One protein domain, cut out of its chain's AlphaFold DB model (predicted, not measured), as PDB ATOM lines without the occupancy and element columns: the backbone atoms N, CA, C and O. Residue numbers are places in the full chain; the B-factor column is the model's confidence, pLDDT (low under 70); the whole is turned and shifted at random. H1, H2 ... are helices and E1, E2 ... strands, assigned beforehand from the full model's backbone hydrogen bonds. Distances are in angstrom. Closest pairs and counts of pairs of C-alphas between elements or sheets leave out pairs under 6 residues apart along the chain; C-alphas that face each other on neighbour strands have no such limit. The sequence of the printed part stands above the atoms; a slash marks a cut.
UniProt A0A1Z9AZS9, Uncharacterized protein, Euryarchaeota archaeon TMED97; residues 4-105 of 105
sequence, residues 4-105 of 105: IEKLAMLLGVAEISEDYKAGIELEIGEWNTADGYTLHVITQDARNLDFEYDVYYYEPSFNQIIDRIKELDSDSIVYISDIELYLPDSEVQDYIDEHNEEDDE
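What this domain is: This is residues 4 to 105 of the 105 residues of an uncharacterized protein of Euryarchaeota archaeon TMED97 (UniProt A0A1Z9AZS9). A small mixed sheet of four strands has helix H2 over one face; at one end its hairpin E2-E3 reaches out with the turn at residues 33 to 37, and at the other end the long last helix H4 runs away from the sheet. H1 sits beside the edge strand E1, and H4 packs on H1 with residues 92 to 96, while a long loop, residues 44 to 61, runs past the other edge strand, E3. The 102 printed residues hold four named helices and four named strands, in the order H1 E1 E2 E3 H2 E4 H3 H4, and the class is mixed, helices and strands. The sheet's order is E1 E4 E2 E3, with E2 and E3 antiparallel and the other neighbours parallel. The whole is compact by its radius of gyration of the C-alphas, 14.1 A, and only just elongated, with spans of 52 by 26 by 24 A.

How they stand to each other: Helix H1, residues 4 to 11, only grazes the sheet; its closest C-alphas to edge strand E1, residues 15 to 17, are those of Ala 8 and Glu 15, 5.7 A apart. Inner strand E2, residues 26 to 32, forms a hairpin with edge strand E3, residues 38 to 43, antiparallel at 163 degrees, with N 29 and O 41 2.9 A apart. Residues 55 to 56 pair antiparallel with residues 40 to 41 of E3. H2, residues 62 to 70, lies over E2 at a height over the sheet of 9.2 A, and runs only just along the strands, at 29.9 degrees to E2 on the local plane. H1 and H2 only just touch, with 3 pairs of C-alphas within 8 A, the closest Leu 11 and Lys 70 at 5.9 A. Inner strand E4, residues 77 to 80, is parallel to E1, with N 78 and O 15 2.8 A apart, and to E2, with N 28 and O 79 2.8 A apart. H3, residues 83 to 86, only grazes the sheet. H4, residues 89 to 103, is not on the sheet; it touches H1 with residues 92 to 96 alone, at a steep tilt of 39 degrees, the same way, the closest C-alphas being those of Leu 7 and Ile 96, 6.8 A apart. In H1, H2 and H4 every O i to N i+4 pair is within hydrogen-bond range; H3 is too short for such a pair.

Where its parts are: H1 begins at C-alpha 4, (120.723, 154.429, 90.100), and is 10.3 A long; E1 is short. E2 measures 18.4 A, from C-alpha 26 at (108.583, 156.328, 80.853), and E3 15.6 A. H2 measures 12.3 A and E4 10.0 A, while H3 has four residues. H4 measures 21.3 A and ends at C-alpha 103, (135.530, 161.474, 80.142).

The domain as a whole: The C-alphas farthest apart, those of Asp 35 and Glu 105, are 52.6 A apart. The printed part has no cut, and its one long link is E3 to H2. Mean pLDDT of the printed part is 94.3; residues 102 to 105 are under 70.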
ATOM      1  N   ILE A   4     121.876 153.989  90.896       97.31
ATOM      2  CA  ILE A   4     120.723 154.429  90.100       97.31
ATOM      3  C   ILE A   4     120.657 155.954  89.977       97.31
ATOM      4  O   ILE A   4     120.474 156.478  88.886       97.31
ATOM      5  N   GLU A   5     120.875 156.690  91.065       96.44
ATOM      6  CA  GLU A   5     120.921 158.152  91.044       96.44
ATOM      7  C   GLU A   5     122.076 158.645  90.153       96.44
ATOM      8  O   GLU A   5     121.928 159.634  89.436       96.44
ATOM      9  N   LYS A   6     123.240 157.974  90.184       96.56
ATOM     10  CA  LYS A   6     124.366 158.310  89.295       96.56
ATOM     11  C   LYS A   6     124.016 158.038  87.837       96.56
ATOM     12  O   LYS A   6     124.291 158.886  86.995       96.56
ATOM     13  N   LEU A   7     123.397 156.891  87.561       97.25
ATOM     14  CA  LEU A   7     122.930 156.529  86.230       97.25
ATOM     15  C   LEU A   7     121.919 157.556  85.711       97.25
ATOM     16  O   LEU A   7     122.064 158.018  84.589       97.25
ATOM     17  N   ALA A   8     120.955 157.980  86.531       97.25
ATOM     18  CA  ALA A   8     119.985 159.007  86.156       97.25
ATOM     19  C   ALA A   8     120.675 160.313  85.722       97.25
ATOM     20  O   ALA A   8     120.358 160.849  84.662       97.25
ATOM     21  N   MET A   9     121.683 160.775  86.476       95.69
ATOM     22  CA  MET A   9     122.480 161.945  86.076       95.69
ATOM     23  C   MET A   9     123.254 161.716  84.776       95.69
ATOM     24  O   MET A   9     123.301 162.616  83.941       95.69
ATOM     25  N   LEU A  10     123.863 160.539  84.610       96.19
ATOM     26  CA  LEU A  10     124.653 160.184  83.430       96.19
ATOM     27  C   LEU A  10     123.785 160.122  82.164       96.19
ATOM     28  O   LEU A  10     124.186 160.598  81.107       96.19
ATOM     29  N   LEU A  11     122.576 159.569  82.282       96.62
ATOM     30  CA  LEU A  11     121.582 159.511  81.208       96.62
ATOM     31  C   LEU A  11     120.850 160.843  81.008       96.62
ATOM     32  O   LEU A  11     120.093 160.988  80.054       96.62
ATOM     33  N   GLY A  12     121.089 161.813  81.889       96.38
ATOM     34  CA  GLY A  12     120.536 163.149  81.793       96.38
ATOM     35  C   GLY A  12     119.051 163.234  82.110       96.38
ATOM     36  O   GLY A  12     118.451 164.182  81.641       96.38
ATOM     37  N   VAL A  13     118.474 162.311  82.887       97.75
ATOM     38  CA  VAL A  13     117.064 162.338  83.328       97.75
ATOM     39  C   VAL A  13     116.940 162.808  84.779       97.75
ATOM     40  O   VAL A  13     117.902 162.747  85.549       97.75
ATOM     41  N   ALA A  14     115.757 163.276  85.184       96.62
ATOM     42  CA  ALA A  14     115.563 163.814  86.529       96.62
ATOM     43  C   ALA A  14     115.610 162.720  87.601       96.62
ATOM     44  O   ALA A  14     116.165 162.935  88.681       96.62
ATOM     45  N   GLU A  15     115.006 161.562  87.321       97.00
ATOM     46  CA  GLU A  15     114.886 160.478  88.292       97.00
ATOM     47  C   GLU A  15     114.620 159.127  87.625       97.00
ATOM     48  O   GLU A  15     113.855 159.038  86.667       97.00
ATOM     49  N   ILE A  16     115.200 158.072  88.199       97.94
ATOM     50  CA  ILE A  16     114.831 156.673  87.961       97.94
ATOM     51  C   ILE A  16     114.440 156.084  89.320       97.94
ATOM     52  O   ILE A  16     115.213 156.197  90.274       97.94
ATOM     53  N   SER A  17     113.242 155.506  89.435       96.50
ATOM     54  CA  SER A  17     112.717 155.020  90.719       96.50
ATOM     55  C   SER A  17     111.683 153.898  90.568       96.50
ATOM     56  O   SER A  17     111.027 153.775  89.537       96.50
ATOM     57  N   GLU A  18     111.500 153.114  91.633       96.62
ATOM     58  CA  GLU A  18     110.396 152.148  91.792       96.62
ATOM     59  C   GLU A  18     109.134 152.782  92.403       96.62
ATOM     60  O   GLU A  18     108.110 152.122  92.586       96.62
ATOM     61  N   ASP A  19     109.174 154.071  92.740       95.06
ATOM     62  CA  ASP A  19     108.029 154.780  93.305       95.06
ATOM     63  C   ASP A  19     107.103 155.291  92.193       95.06
ATOM     64  O   ASP A  19     107.336 156.341  91.586       95.06
ATOM     65  N   TYR A  20     105.999 154.578  91.956       91.69
ATOM     66  CA  TYR A  20     104.992 155.020  90.989       91.69
ATOM     67  C   TYR A  20     104.331 156.336  91.430       91.69
ATOM     68  O   TYR A  20     103.737 156.427  92.511       91.69
ATOM     69  N   LYS A  21     104.379 157.363  90.573       91.88
ATOM     70  CA  LYS A  21     103.898 158.718  90.877       91.88
ATOM     71  C   LYS A  21     103.357 159.452  89.648       91.88
ATOM     72  O   LYS A  21     103.340 158.938  88.540       91.88
ATOM     73  N   ALA A  22     102.835 160.657  89.862       89.81
ATOM     74  CA  ALA A  22     102.358 161.498  88.766       89.81
ATOM     75  C   ALA A  22     103.532 162.109  87.985       89.81
ATOM     76  O   ALA A  22     104.525 162.488  88.600       89.81
ATOM     77  N   GLY A  23     103.351 162.272  86.669       91.75
ATOM     78  CA  GLY A  23     104.389 162.800  85.777       91.75
ATOM     79  C   GLY A  23     105.506 161.789  85.551       91.75
ATOM     80  O   GLY A  23     106.653 162.125  85.762       91.75
ATOM     81  N   ILE A  24     105.145 160.533  85.275       95.88
ATOM     82  CA  ILE A  24     106.076 159.534  84.749       95.88
ATOM     83  C   ILE A  24     106.049 159.677  83.231       95.88
ATOM     84  O   ILE A  24     104.975 159.592  82.630       95.88
ATOM     85  N   GLU A  25     107.219 159.861  82.631       97.19
ATOM     86  CA  GLU A  25     107.388 159.980  81.181       97.19
ATOM     87  C   GLU A  25     107.778 158.650  80.529       97.19
ATOM     88  O   GLU A  25     107.594 158.499  79.323       97.19
ATOM     89  N   LEU A  26     108.286 157.687  81.308       97.88
ATOM     90  CA  LEU A  26     108.583 156.328  80.853       97.88
ATOM     91  C   LEU A  26     108.278 155.308  81.958       97.88
ATOM     92  O   LEU A  26     108.786 155.416  83.073       97.88
ATOM     93  N   GLU A  27     107.464 154.308  81.633       97.75
ATOM     94  CA  GLU A  27     107.120 153.172  82.488       97.75
ATOM     95  C   GLU A  27     107.770 151.895  81.943       97.75
ATOM     96  O   GLU A  27     107.600 151.553  80.771       97.75
ATOM     97  N   ILE A  28     108.501 151.195  82.813       98.25
ATOM     98  CA  ILE A  28     109.149 149.914  82.535       98.25
ATOM     99  C   ILE A  28     108.626 148.878  83.520       98.25
ATOM    100  O   ILE A  28     108.738 149.061  84.733       98.25
ATOM    101  N   GLY A  29     108.067 147.777  83.027       97.56
ATOM    102  CA  GLY A  29     107.598 146.727  83.921       97.56
ATOM    103  C   GLY A  29     106.929 145.540  83.253       97.56
ATOM    104  O   GLY A  29     106.796 145.462  82.035       97.56
ATOM    105  N   GLU A  30     106.502 144.593  84.084       97.62
ATOM    106  CA  GLU A  30     105.816 143.380  83.640       97.62
ATOM    107  C   GLU A  30     104.295 143.558  83.596       97.62
ATOM    108  O   GLU A  30     103.659 143.963  84.573       97.62
ATOM    109  N   TRP A  31     103.681 143.203  82.471       96.12
ATOM    110  CA  TRP A  31     102.238 143.239  82.269       96.12
ATOM    111  C   TRP A  31     101.695 141.831  82.032       96.12
ATOM    112  O   TRP A  31     102.218 141.051  81.237       96.12
ATOM    113  N   ASN A  32     100.598 141.507  82.716       95.81
ATOM    114  CA  ASN A  32      99.952 140.204  82.612       95.81
ATOM    115  C   ASN A  32      98.821 140.236  81.582       95.81
ATOM    116  O   ASN A  32      97.924 141.079  81.632       95.81
ATOM    117  N   THR A  33      98.837 139.270  80.674       92.75
ATOM    118  CA  THR A  33      97.782 139.050  79.681       92.75
ATOM    119  C   THR A  33      96.646 138.200  80.256       92.75
ATOM    120  O   THR A  33      96.814 137.447  81.218       92.75
ATOM    121  N   ALA A  34      95.454 138.303  79.660       95.06
ATOM    122  CA  ALA A  34      94.270 137.582  80.135       95.06
ATOM    123  C   ALA A  34      94.377 136.050  79.991       95.06
ATOM    124  O   ALA A  34      93.682 135.316  80.693       95.06
ATOM    125  N   ASP A  35      95.223 135.569  79.082       94.12
ATOM    126  CA  ASP A  35      95.525 134.159  78.838       94.12
ATOM    127  C   ASP A  35      96.730 133.642  79.646       94.12
ATOM    128  O   ASP A  35      97.056 132.457  79.563       94.12
ATOM    129  N   GLY A  36      97.312 134.483  80.509       94.31
ATOM    130  CA  GLY A  36      98.284 134.074  81.524       94.31
ATOM    131  C   GLY A  36      99.749 134.153  81.097       94.31
ATOM    132  O   GLY A  36     100.595 133.562  81.764       94.31
ATOM    133  N   TYR A  37     100.059 134.862  80.012       94.25
ATOM    134  CA  TYR A  37     101.432 135.237  79.666       94.25
ATOM    135  C   TYR A  37     101.849 136.543  80.345       94.25
ATOM    136  O   TYR A  37     101.033 137.461  80.484       94.25
ATOM    137  N   THR A  38     103.133 136.642  80.679       95.94
ATOM    138  CA  THR A  38     103.792 137.885  81.094       95.94
ATOM    139  C   THR A  38     104.483 138.514  79.889       95.94
ATOM    140  O   THR A  38     105.125 137.814  79.107       95.94
ATOM    141  N   LEU A  39     104.325 139.824  79.738       96.50
ATOM    142  CA  LEU A  39     105.023 140.657  78.765       96.50
ATOM    143  C   LEU A  39     105.855 141.687  79.522       96.50
ATOM    144  O   LEU A  39     105.413 142.171  80.560       96.50
ATOM    145  N   HIS A  40     107.004 142.064  78.983       97.94
ATOM    146  CA  HIS A  40     107.745 143.228  79.454       97.94
ATOM    147  C   HIS A  40     107.332 144.431  78.608       97.94
ATOM    148  O   HIS A  40     107.205 144.323  77.385       97.94
ATOM    149  N   VAL A  41     107.085 145.563  79.251       98.00
ATOM    150  CA  VAL A  41     106.610 146.788  78.611       98.00
ATOM    151  C   VAL A  41     107.567 147.924  78.938       98.00
ATOM    152  O   VAL A  41     107.901 148.110  80.103       98.00
ATOM    153  N   ILE A  42     107.995 148.667  77.915       97.94
ATOM    154  CA  ILE A  42     108.754 149.921  78.027       97.94
ATOM    155  C   ILE A  42     107.995 150.981  77.226       97.94
ATOM    156  O   ILE A  42     108.119 151.033  76.004       97.94
ATOM    157  N   THR A  43     107.193 151.818  77.886       97.25
ATOM    158  CA  THR A  43     106.278 152.742  77.193       97.25
ATOM    159  C   THR A  43     106.235 154.129  77.818       97.25
ATOM    160  O   THR A  43     106.344 154.290  79.032       97.25
ATOM    161  N   GLN A  44     106.017 155.140  76.979       95.75
ATOM    162  CA  GLN A  44     105.726 156.510  77.414       95.75
ATOM    163  C   GLN A  44     104.214 156.777  77.534       95.75
ATOM    164  O   GLN A  44     103.800 157.776  78.119       95.75
ATOM    165  N   ASP A  45     103.369 155.896  76.984       94.31
ATOM    166  CA  ASP A  45     101.911 156.003  77.068       94.31
ATOM    167  C   ASP A  45     101.270 154.618  77.228       94.31
ATOM    168  O   ASP A  45     100.843 153.972  76.270       94.31
ATOM    169  N   ALA A  46     101.106 154.201  78.484       90.25
ATOM    170  CA  ALA A  46     100.452 152.947  78.855       90.25
ATOM    171  C   ALA A  46      99.013 152.792  78.307       90.25
ATOM    172  O   ALA A  46      98.450 151.696  78.317       90.25
ATOM    173  N   ARG A  47      98.367 153.870  77.836       91.94
ATOM    174  CA  ARG A  47      97.018 153.810  77.243       91.94
ATOM    175  C   ARG A  47      97.037 153.631  75.730       91.94
ATOM    176  O   ARG A  47      95.984 153.336  75.161       91.94
ATOM    177  N   ASN A  48      98.189 153.809  75.095       94.56
ATOM    178  CA  ASN A  48      98.363 153.732  73.654       94.56
ATOM    179  C   ASN A  48      99.690 153.043  73.304       94.56
ATOM    180  O   ASN A  48     100.565 153.648  72.691       94.56
ATOM    181  N   LEU A  49      99.805 151.772  73.697       94.25
ATOM    182  CA  LEU A  49     100.982 150.955  73.413       94.25
ATOM    183  C   LEU A  49     101.213 150.779  71.912       94.25
ATOM    184  O   LEU A  49     100.307 150.349  71.185       94.25
ATOM    185  N   ASP A  50     102.455 150.982  71.486       94.69
ATOM    186  CA  ASP A  50     102.928 150.452  70.216       94.69
ATOM    187  C   ASP A  50     103.460 149.027  70.421       94.69
ATOM    188  O   ASP A  50     104.512 148.814  71.014       94.69
ATOM    189  N   PHE A  51     102.735 148.021  69.933       92.38
ATOM    190  CA  PHE A  51     103.106 146.616  70.131       92.38
ATOM    191  C   PHE A  51     104.454 146.224  69.511       92.38
ATOM    192  O   PHE A  51     105.019 145.218  69.929       92.38
ATOM    193  N   GLU A  52     104.942 146.950  68.503       93.38
ATOM    194  CA  GLU A  52     106.223 146.633  67.864       93.38
ATOM    195  C   GLU A  52     107.412 147.201  68.649       93.38
ATOM    196  O   GLU A  52     108.491 146.606  68.633       93.38
ATOM    197  N   TYR A  53     107.208 148.316  69.357       93.25
ATOM    198  CA  TYR A  53     108.282 149.072  70.004       93.25
ATOM    199  C   TYR A  53     108.232 149.055  71.534       93.25
ATOM    200  O   TYR A  53     109.282 149.086  72.169       93.25
ATOM    201  N   ASP A  54     107.042 148.979  72.127       97.06
ATOM    202  CA  ASP A  54     106.859 149.070  73.576       97.06
ATOM    203  C   ASP A  54     106.743 147.699  74.251       97.06
ATOM    204  O   ASP A  54     106.842 147.619  75.473       97.06
ATOM    205  N   VAL A  55     106.495 146.623  73.495       96.94
ATOM    206  CA  VAL A  55     106.142 145.302  74.041       96.94
ATOM    207  C   VAL A  55     107.191 144.250  73.695       96.94
ATOM    208  O   VAL A  55     107.471 143.971  72.530       96.94
ATOM    209  N   TYR A  56     107.701 143.582  74.725       97.38
ATOM    210  CA  TYR A  56     108.739 142.566  74.628       97.38
ATOM    211  C   TYR A  56     108.243 141.245  75.229       97.38
ATOM    212  O   TYR A  56     107.755 141.179  76.357       97.38
ATOM    213  N   TYR A  57     108.379 140.156  74.467       95.31
ATOM    214  CA  TYR A  57     108.029 138.802  74.928       95.31
ATOM    215  C   TYR A  57     109.059 138.192  75.885       95.31
ATOM    216  O   TYR A  57     108.772 137.205  76.556       95.31
ATOM    217  N   TYR A  58     110.265 138.751  75.895       95.81
ATOM    218  CA  TYR A  58     111.367 138.379  76.770       95.81
ATOM    219  C   TYR A  58     111.865 139.636  77.466       95.81
ATOM    220  O   TYR A  58     111.623 140.739  76.973       95.81
ATOM    221  N   GLU A  59     112.567 139.456  78.577       96.56
ATOM    222  CA  GLU A  59     113.218 140.549  79.286       96.56
ATOM    223  C   GLU A  59     114.087 141.365  78.307       96.56
ATOM    224  O   GLU A  59     114.907 140.784  77.580       96.56
ATOM    225  N   PRO A  60     113.865 142.686  78.206       97.00
ATOM    226  CA  PRO A  60     114.681 143.554  77.377       97.00
ATOM    227  C   PRO A  60     116.088 143.622  77.967       97.00
ATOM    228  O   PRO A  60     116.265 143.666  79.178       97.00
ATOM    229  N   SER A  61     117.100 143.647  77.105       97.38
ATOM    230  CA  SER A  61     118.479 143.786  77.578       97.38
ATOM    231  C   SER A  61     118.719 145.169  78.177       97.38
ATOM    232  O   SER A  61     118.088 146.148  77.768       97.38
ATOM    233  N   PHE A  62     119.705 145.270  79.066       97.31
ATOM    234  CA  PHE A  62     120.136 146.534  79.658       97.31
ATOM    235  C   PHE A  62     120.359 147.635  78.620       97.31
ATOM    236  O   PHE A  62     119.807 148.721  78.748       97.31
ATOM    237  N   ASN A  63     121.052 147.337  77.517       97.25
ATOM    238  CA  ASN A  63     121.265 148.318  76.449       97.25
ATOM    239  C   ASN A  63     119.954 148.816  75.827       97.25
ATOM    240  O   ASN A  63     119.816 150.008  75.584       97.25
ATOM    241  N   GLN A  64     118.964 147.939  75.623       97.12
ATOM    242  CA  GLN A  64     117.658 148.360  75.103       97.12
ATOM    243  C   GLN A  64     116.938 149.292  76.080       97.12
ATOM    244  O   GLN A  64     116.295 150.244  75.652       97.12
ATOM    245  N   ILE A  65     117.057 149.041  77.383       98.06
ATOM    246  CA  ILE A  65     116.477 149.896  78.424       98.06
ATOM    247  C   ILE A  65     117.173 151.258  78.445       98.06
ATOM    248  O   ILE A  65     116.507 152.291  78.406       98.06
ATOM    249  N   ILE A  66     118.506 151.265  78.453       98.12
ATOM    250  CA  ILE A  66     119.311 152.487  78.431       98.12
ATOM    251  C   ILE A  66     118.999 153.328  77.194       98.12
ATOM    252  O   ILE A  66     118.795 154.535  77.323       98.12
ATOM    253  N   ASP A  67     118.909 152.709  76.017       97.31
ATOM    254  CA  ASP A  67     118.579 153.406  74.773       97.31
ATOM    255  C   ASP A  67     117.211 154.094  74.862       97.31
ATOM    256  O   ASP A  67     117.084 155.254  74.477       97.31
ATOM    257  N   ARG A  68     116.206 153.437  75.458       97.25
ATOM    258  CA  ARG A  68     114.871 154.027  75.660       97.25
ATOM    259  C   ARG A  68     114.883 155.184  76.658       97.25
ATOM    260  O   ARG A  68     114.162 156.156  76.464       97.25
ATOM    261  N   ILE A  69     115.710 155.115  77.701       97.94
ATOM    262  CA  ILE A  69     115.853 156.212  78.672       97.94
ATOM    263  C   ILE A  69     116.576 157.415  78.041       97.94
ATOM    264  O   ILE A  69     116.195 158.553  78.296       97.94
ATOM    265  N   LYS A  70     117.576 157.187  77.180       96.62
ATOM    266  CA  LYS A  70     118.330 158.251  76.483       96.62
ATOM    267  C   LYS A  70     117.489 159.079  75.506       96.62
ATOM    268  O   LYS A  70     117.913 160.164  75.114       96.62
ATOM    269  N   GLU A  71     116.334 158.574  75.085       95.62
ATOM    270  CA  GLU A  71     115.400 159.289  74.207       95.62
ATOM    271  C   GLU A  71     114.566 160.351  74.948       95.62
ATOM    272  O   GLU A  71     113.832 161.107  74.310       95.62
ATOM    273  N   LEU A  72     114.660 160.406  76.280       96.94
ATOM    274  CA  LEU A  72     113.868 161.286  77.132       96.94
ATOM    275  C   LEU A  72     114.492 162.678  77.318       96.94
ATOM    276  O   LEU A  72     115.695 162.885  77.164       96.94
ATOM    277  N   ASP A  73     113.650 163.637  77.709       96.19
ATOM    278  CA  ASP A  73     114.075 164.986  78.090       96.19
ATOM    279  C   ASP A  73     114.628 165.026  79.523       96.19
ATOM    280  O   ASP A  73     114.341 164.160  80.352       96.19
ATOM    281  N   SER A  74     115.387 166.074  79.856       94.62
ATOM    282  CA  SER A  74     116.150 166.096  81.109       94.62
ATOM    283  C   SER A  74     115.355 166.218  82.407       94.62
ATOM    284  O   SER A  74     115.871 165.966  83.492       94.62
ATOM    285  N   ASP A  75     114.099 166.635  82.307       94.88
ATOM    286  CA  ASP A  75     113.148 166.707  83.411       94.88
ATOM    287  C   ASP A  75     112.302 165.433  83.561       94.88
ATOM    288  O   ASP A  75     111.459 165.376  84.456       94.88
ATOM    289  N   SER A  76     112.557 164.413  82.736       97.75
ATOM    290  CA  SER A  76     111.778 163.174  82.711       97.75
ATOM    291  C   SER A  76     112.000 162.313  83.949       97.75
ATOM    292  O   SER A  76     113.121 162.160  84.447       97.75
ATOM    293  N   ILE A  77     110.918 161.693  84.403       97.81
ATOM    294  CA  ILE A  77     110.873 160.739  85.501       97.81
ATOM    295  C   ILE A  77     110.592 159.352  84.923       97.81
ATOM    296  O   ILE A  77     109.572 159.120  84.269       97.81
ATOM    297  N   VAL A  78     111.490 158.414  85.210       98.25
ATOM    298  CA  VAL A  78     111.393 157.016  84.791       98.25
ATOM    299  C   VAL A  78     110.933 156.165  85.965       98.25
ATOM    300  O   VAL A  78     111.558 156.155  87.028       98.25
ATOM    301  N   TYR A  79     109.850 155.425  85.757       98.25
ATOM    302  CA  TYR A  79     109.397 154.399  86.682       98.25
ATOM    303  C   TYR A  79     109.795 153.017  86.176       98.25
ATOM    304  O   TYR A  79     109.521 152.671  85.026       98.25
ATOM    305  N   ILE A  80     110.397 152.218  87.052       98.19
ATOM    306  CA  ILE A  80     110.758 150.827  86.784       98.19
ATOM    307  C   ILE A  80     110.128 149.966  87.873       98.19
ATOM    308  O   ILE A  80     110.346 150.216  89.051       98.19
ATOM    309  N   SER A  81     109.327 148.970  87.502       96.94
ATOM    310  CA  SER A  81     108.578 148.171  88.479       96.94
ATOM    311  C   SER A  81     109.451 147.262  89.346       96.94
ATOM    312  O   SER A  81     109.012 146.869  90.423       96.94
ATOM    313  N   ASP A  82     110.625 146.888  88.833       97.12
ATOM    314  CA  ASP A  82     111.637 146.066  89.502       97.12
ATOM    315  C   ASP A  82     113.029 146.486  88.998       97.12
ATOM    316  O   ASP A  82     113.476 146.073  87.925       97.12
ATOM    317  N   ILE A  83     113.689 147.387  89.721       97.38
ATOM    318  CA  ILE A  83     114.996 147.917  89.315       97.38
ATOM    319  C   ILE A  83     116.057 146.817  89.303       97.38
ATOM    320  O   ILE A  83     116.893 146.823  88.407       97.38
ATOM    321  N   GLU A  84     116.035 145.874  90.248       96.06
ATOM    322  CA  GLU A  84     117.049 144.813  90.304       96.06
ATOM    323  C   GLU A  84     116.985 143.896  89.076       96.06
ATOM    324  O   GLU A  84     118.025 143.422  88.617       96.06
ATOM    325  N   LEU A  85     115.782 143.678  88.535       96.44
ATOM    326  CA  LEU A  85     115.568 142.919  87.307       96.44
ATOM    327  C   LEU A  85     116.058 143.675  86.065       96.44
ATOM    328  O   LEU A  85     116.823 143.135  85.274       96.44
ATOM    329  N   TYR A  86     115.606 144.918  85.879       98.06
ATOM    330  CA  TYR A  86     115.822 145.666  84.633       98.06
ATOM    331  C   TYR A  86     117.152 146.432  84.592       98.06
ATOM    332  O   TYR A  86     117.690 146.686  83.516       98.06
ATOM    333  N   LEU A  87     117.687 146.819  85.749       97.75
ATOM    334  CA  LEU A  87     118.954 147.534  85.898       97.75
ATOM    335  C   LEU A  87     119.810 146.875  86.994       97.75
ATOM    336  O   LEU A  87     120.018 147.472  88.055       97.75
ATOM    337  N   PRO A  88     120.339 145.659  86.756       97.06
ATOM    338  CA  PRO A  88     121.163 144.969  87.739       97.06
ATOM    339  C   PRO A  88     122.372 145.813  88.151       97.06
ATOM    340  O   PRO A  88     123.094 146.342  87.304       97.06
ATOM    341  N   ASP A  89     122.644 145.881  89.456       96.12
ATOM    342  CA  ASP A  89     123.693 146.736  90.036       96.12
ATOM    343  C   ASP A  89     125.072 146.566  89.372       96.12
ATOM    344  O   ASP A  89     125.821 147.537  89.260       96.12
ATOM    345  N   SER A  90     125.416 145.348  88.930       96.12
ATOM    346  CA  SER A  90     126.674 145.079  88.224       96.12
ATOM    347  C   SER A  90     126.731 145.743  86.852       96.12
ATOM    348  O   SER A  90     127.735 146.361  86.533       96.12
ATOM    349  N   GLU A  91     125.657 145.665  86.066       97.62
ATOM    350  CA  GLU A  91     125.623 146.254  84.720       97.62
ATOM    351  C   GLU A  91     125.535 147.780  84.791       97.62
ATOM    352  O   GLU A  91     126.190 148.480  84.025       97.62
ATOM    353  N   VAL A  92     124.805 148.307  85.781       97.69
ATOM    354  CA  VAL A  92     124.790 149.745  86.074       97.69
ATOM    355  C   VAL A  92     126.190 150.238  86.445       97.69
ATOM    356  O   VAL A  92     126.608 151.296  85.980       97.69
ATOM    357  N   GLN A  93     126.909 149.500  87.297       96.88
ATOM    358  CA  GLN A  93     128.261 149.870  87.708       96.88
ATOM    359  C   GLN A  93     129.234 149.834  86.526       96.88
ATOM    360  O   GLN A  93     129.935 150.821  86.318       96.88
ATOM    361  N   ASP A  94     129.223 148.754  85.741       96.44
ATOM    362  CA  ASP A  94     130.070 148.607  84.554       96.44
ATOM    363  C   ASP A  94     129.815 149.758  83.562       96.44
ATOM    364  O   ASP A  94     130.752 150.423  83.129       96.44
ATOM    365  N   TYR A  95     128.545 150.083  83.293       96.50
ATOM    366  CA  TYR A  95     128.170 151.196  82.416       96.50
ATOM    367  C   TYR A  95     128.669 152.556  82.928       96.50
ATOM    368  O   TYR A  95     129.149 153.380  82.148       96.50
ATOM    369  N   ILE A  96     128.557 152.813  84.236       96.12
ATOM    370  CA  ILE A  96     129.056 154.050  84.854       96.12
ATOM    371  C   ILE A  96     130.580 154.143  84.730       96.12
ATOM    372  O   ILE A  96     131.096 155.223  84.445       96.12
ATOM    373  N   ASP A  97     131.295 153.046  84.971       95.12
ATOM    374  CA  ASP A  97     132.757 153.028  84.921       95.12
ATOM    375  C   ASP A  97     133.264 153.247  83.491       95.12
ATOM    376  O   ASP A  97     134.133 154.095  83.293       95.12
ATOM    377  N   GLU A  98     132.651 152.602  82.493       94.12
ATOM    378  CA  GLU A  98     132.966 152.808  81.072       94.12
ATOM    379  C   GLU A  98     132.832 154.283  80.651       94.12
ATOM    380  O   GLU A  98     133.717 154.817  79.989       94.12
ATOM    381  N   HIS A  99     131.774 154.979  81.083       90.75
ATOM    382  CA  HIS A  99     131.561 156.382  80.702       90.75
ATOM    383  C   HIS A  99     132.440 157.365  81.489       90.75
ATOM    384  O   HIS A  99     132.791 158.420  80.968       90.75
ATOM    385  N   ASN A 100     132.822 157.037  82.728       85.75
ATOM    386  CA  ASN A 100     133.769 157.864  83.483       85.75
ATOM    387  C   ASN A 100     135.194 157.755  82.919       85.75
ATOM    388  O   ASN A 100     135.927 158.737  82.943       85.75
ATOM    389  N   GLU A 101     135.595 156.574  82.434       74.38
ATOM    390  CA  GLU A 101     136.898 156.389  81.782       74.38
ATOM    391  C   GLU A 101     136.977 157.142  80.443       74.38
ATOM    392  O   GLU A 101     138.025 157.707  80.134       74.38
ATOM    393  N   GLU A 102     135.877 157.215  79.683       68.38
ATOM    394  CA  GLU A 102     135.804 158.001  78.440       68.38
ATOM    395  C   GLU A 102     135.915 159.522  78.663       68.38
ATOM    396  O   GLU A 102     136.452 160.223  77.805       68.38
ATOM    397  N   ASP A 103     135.450 160.042  79.804       60.97
ATOM    398  CA  ASP A 103     135.530 161.474  80.142       60.97
ATOM    399  C   ASP A 103     136.941 161.924  80.595       60.97
ATOM    400  O   ASP A 103     137.242 163.124  80.590       60.97
ATOM    401  N   ASP A 104     137.809 160.982  80.989       57.91
ATOM    402  CA  ASP A 104     139.167 161.236  81.499       57.91
ATOM    403  C   ASP A 104     140.277 161.174  80.408       57.91
ATOM    404  O   ASP A 104     141.451 161.427  80.720       57.91
ATOM    405  N   GLU A 105     139.938 160.890  79.136       49.31
ATOM    406  CA  GLU A 105     140.846 160.918  77.956       49.31
ATOM    407  C   GLU A 105     140.757 162.207  77.108       49.31
ATOM    408  O   GLU A 105     141.837 162.696  76.677       49.31
TER     409      GLU A 105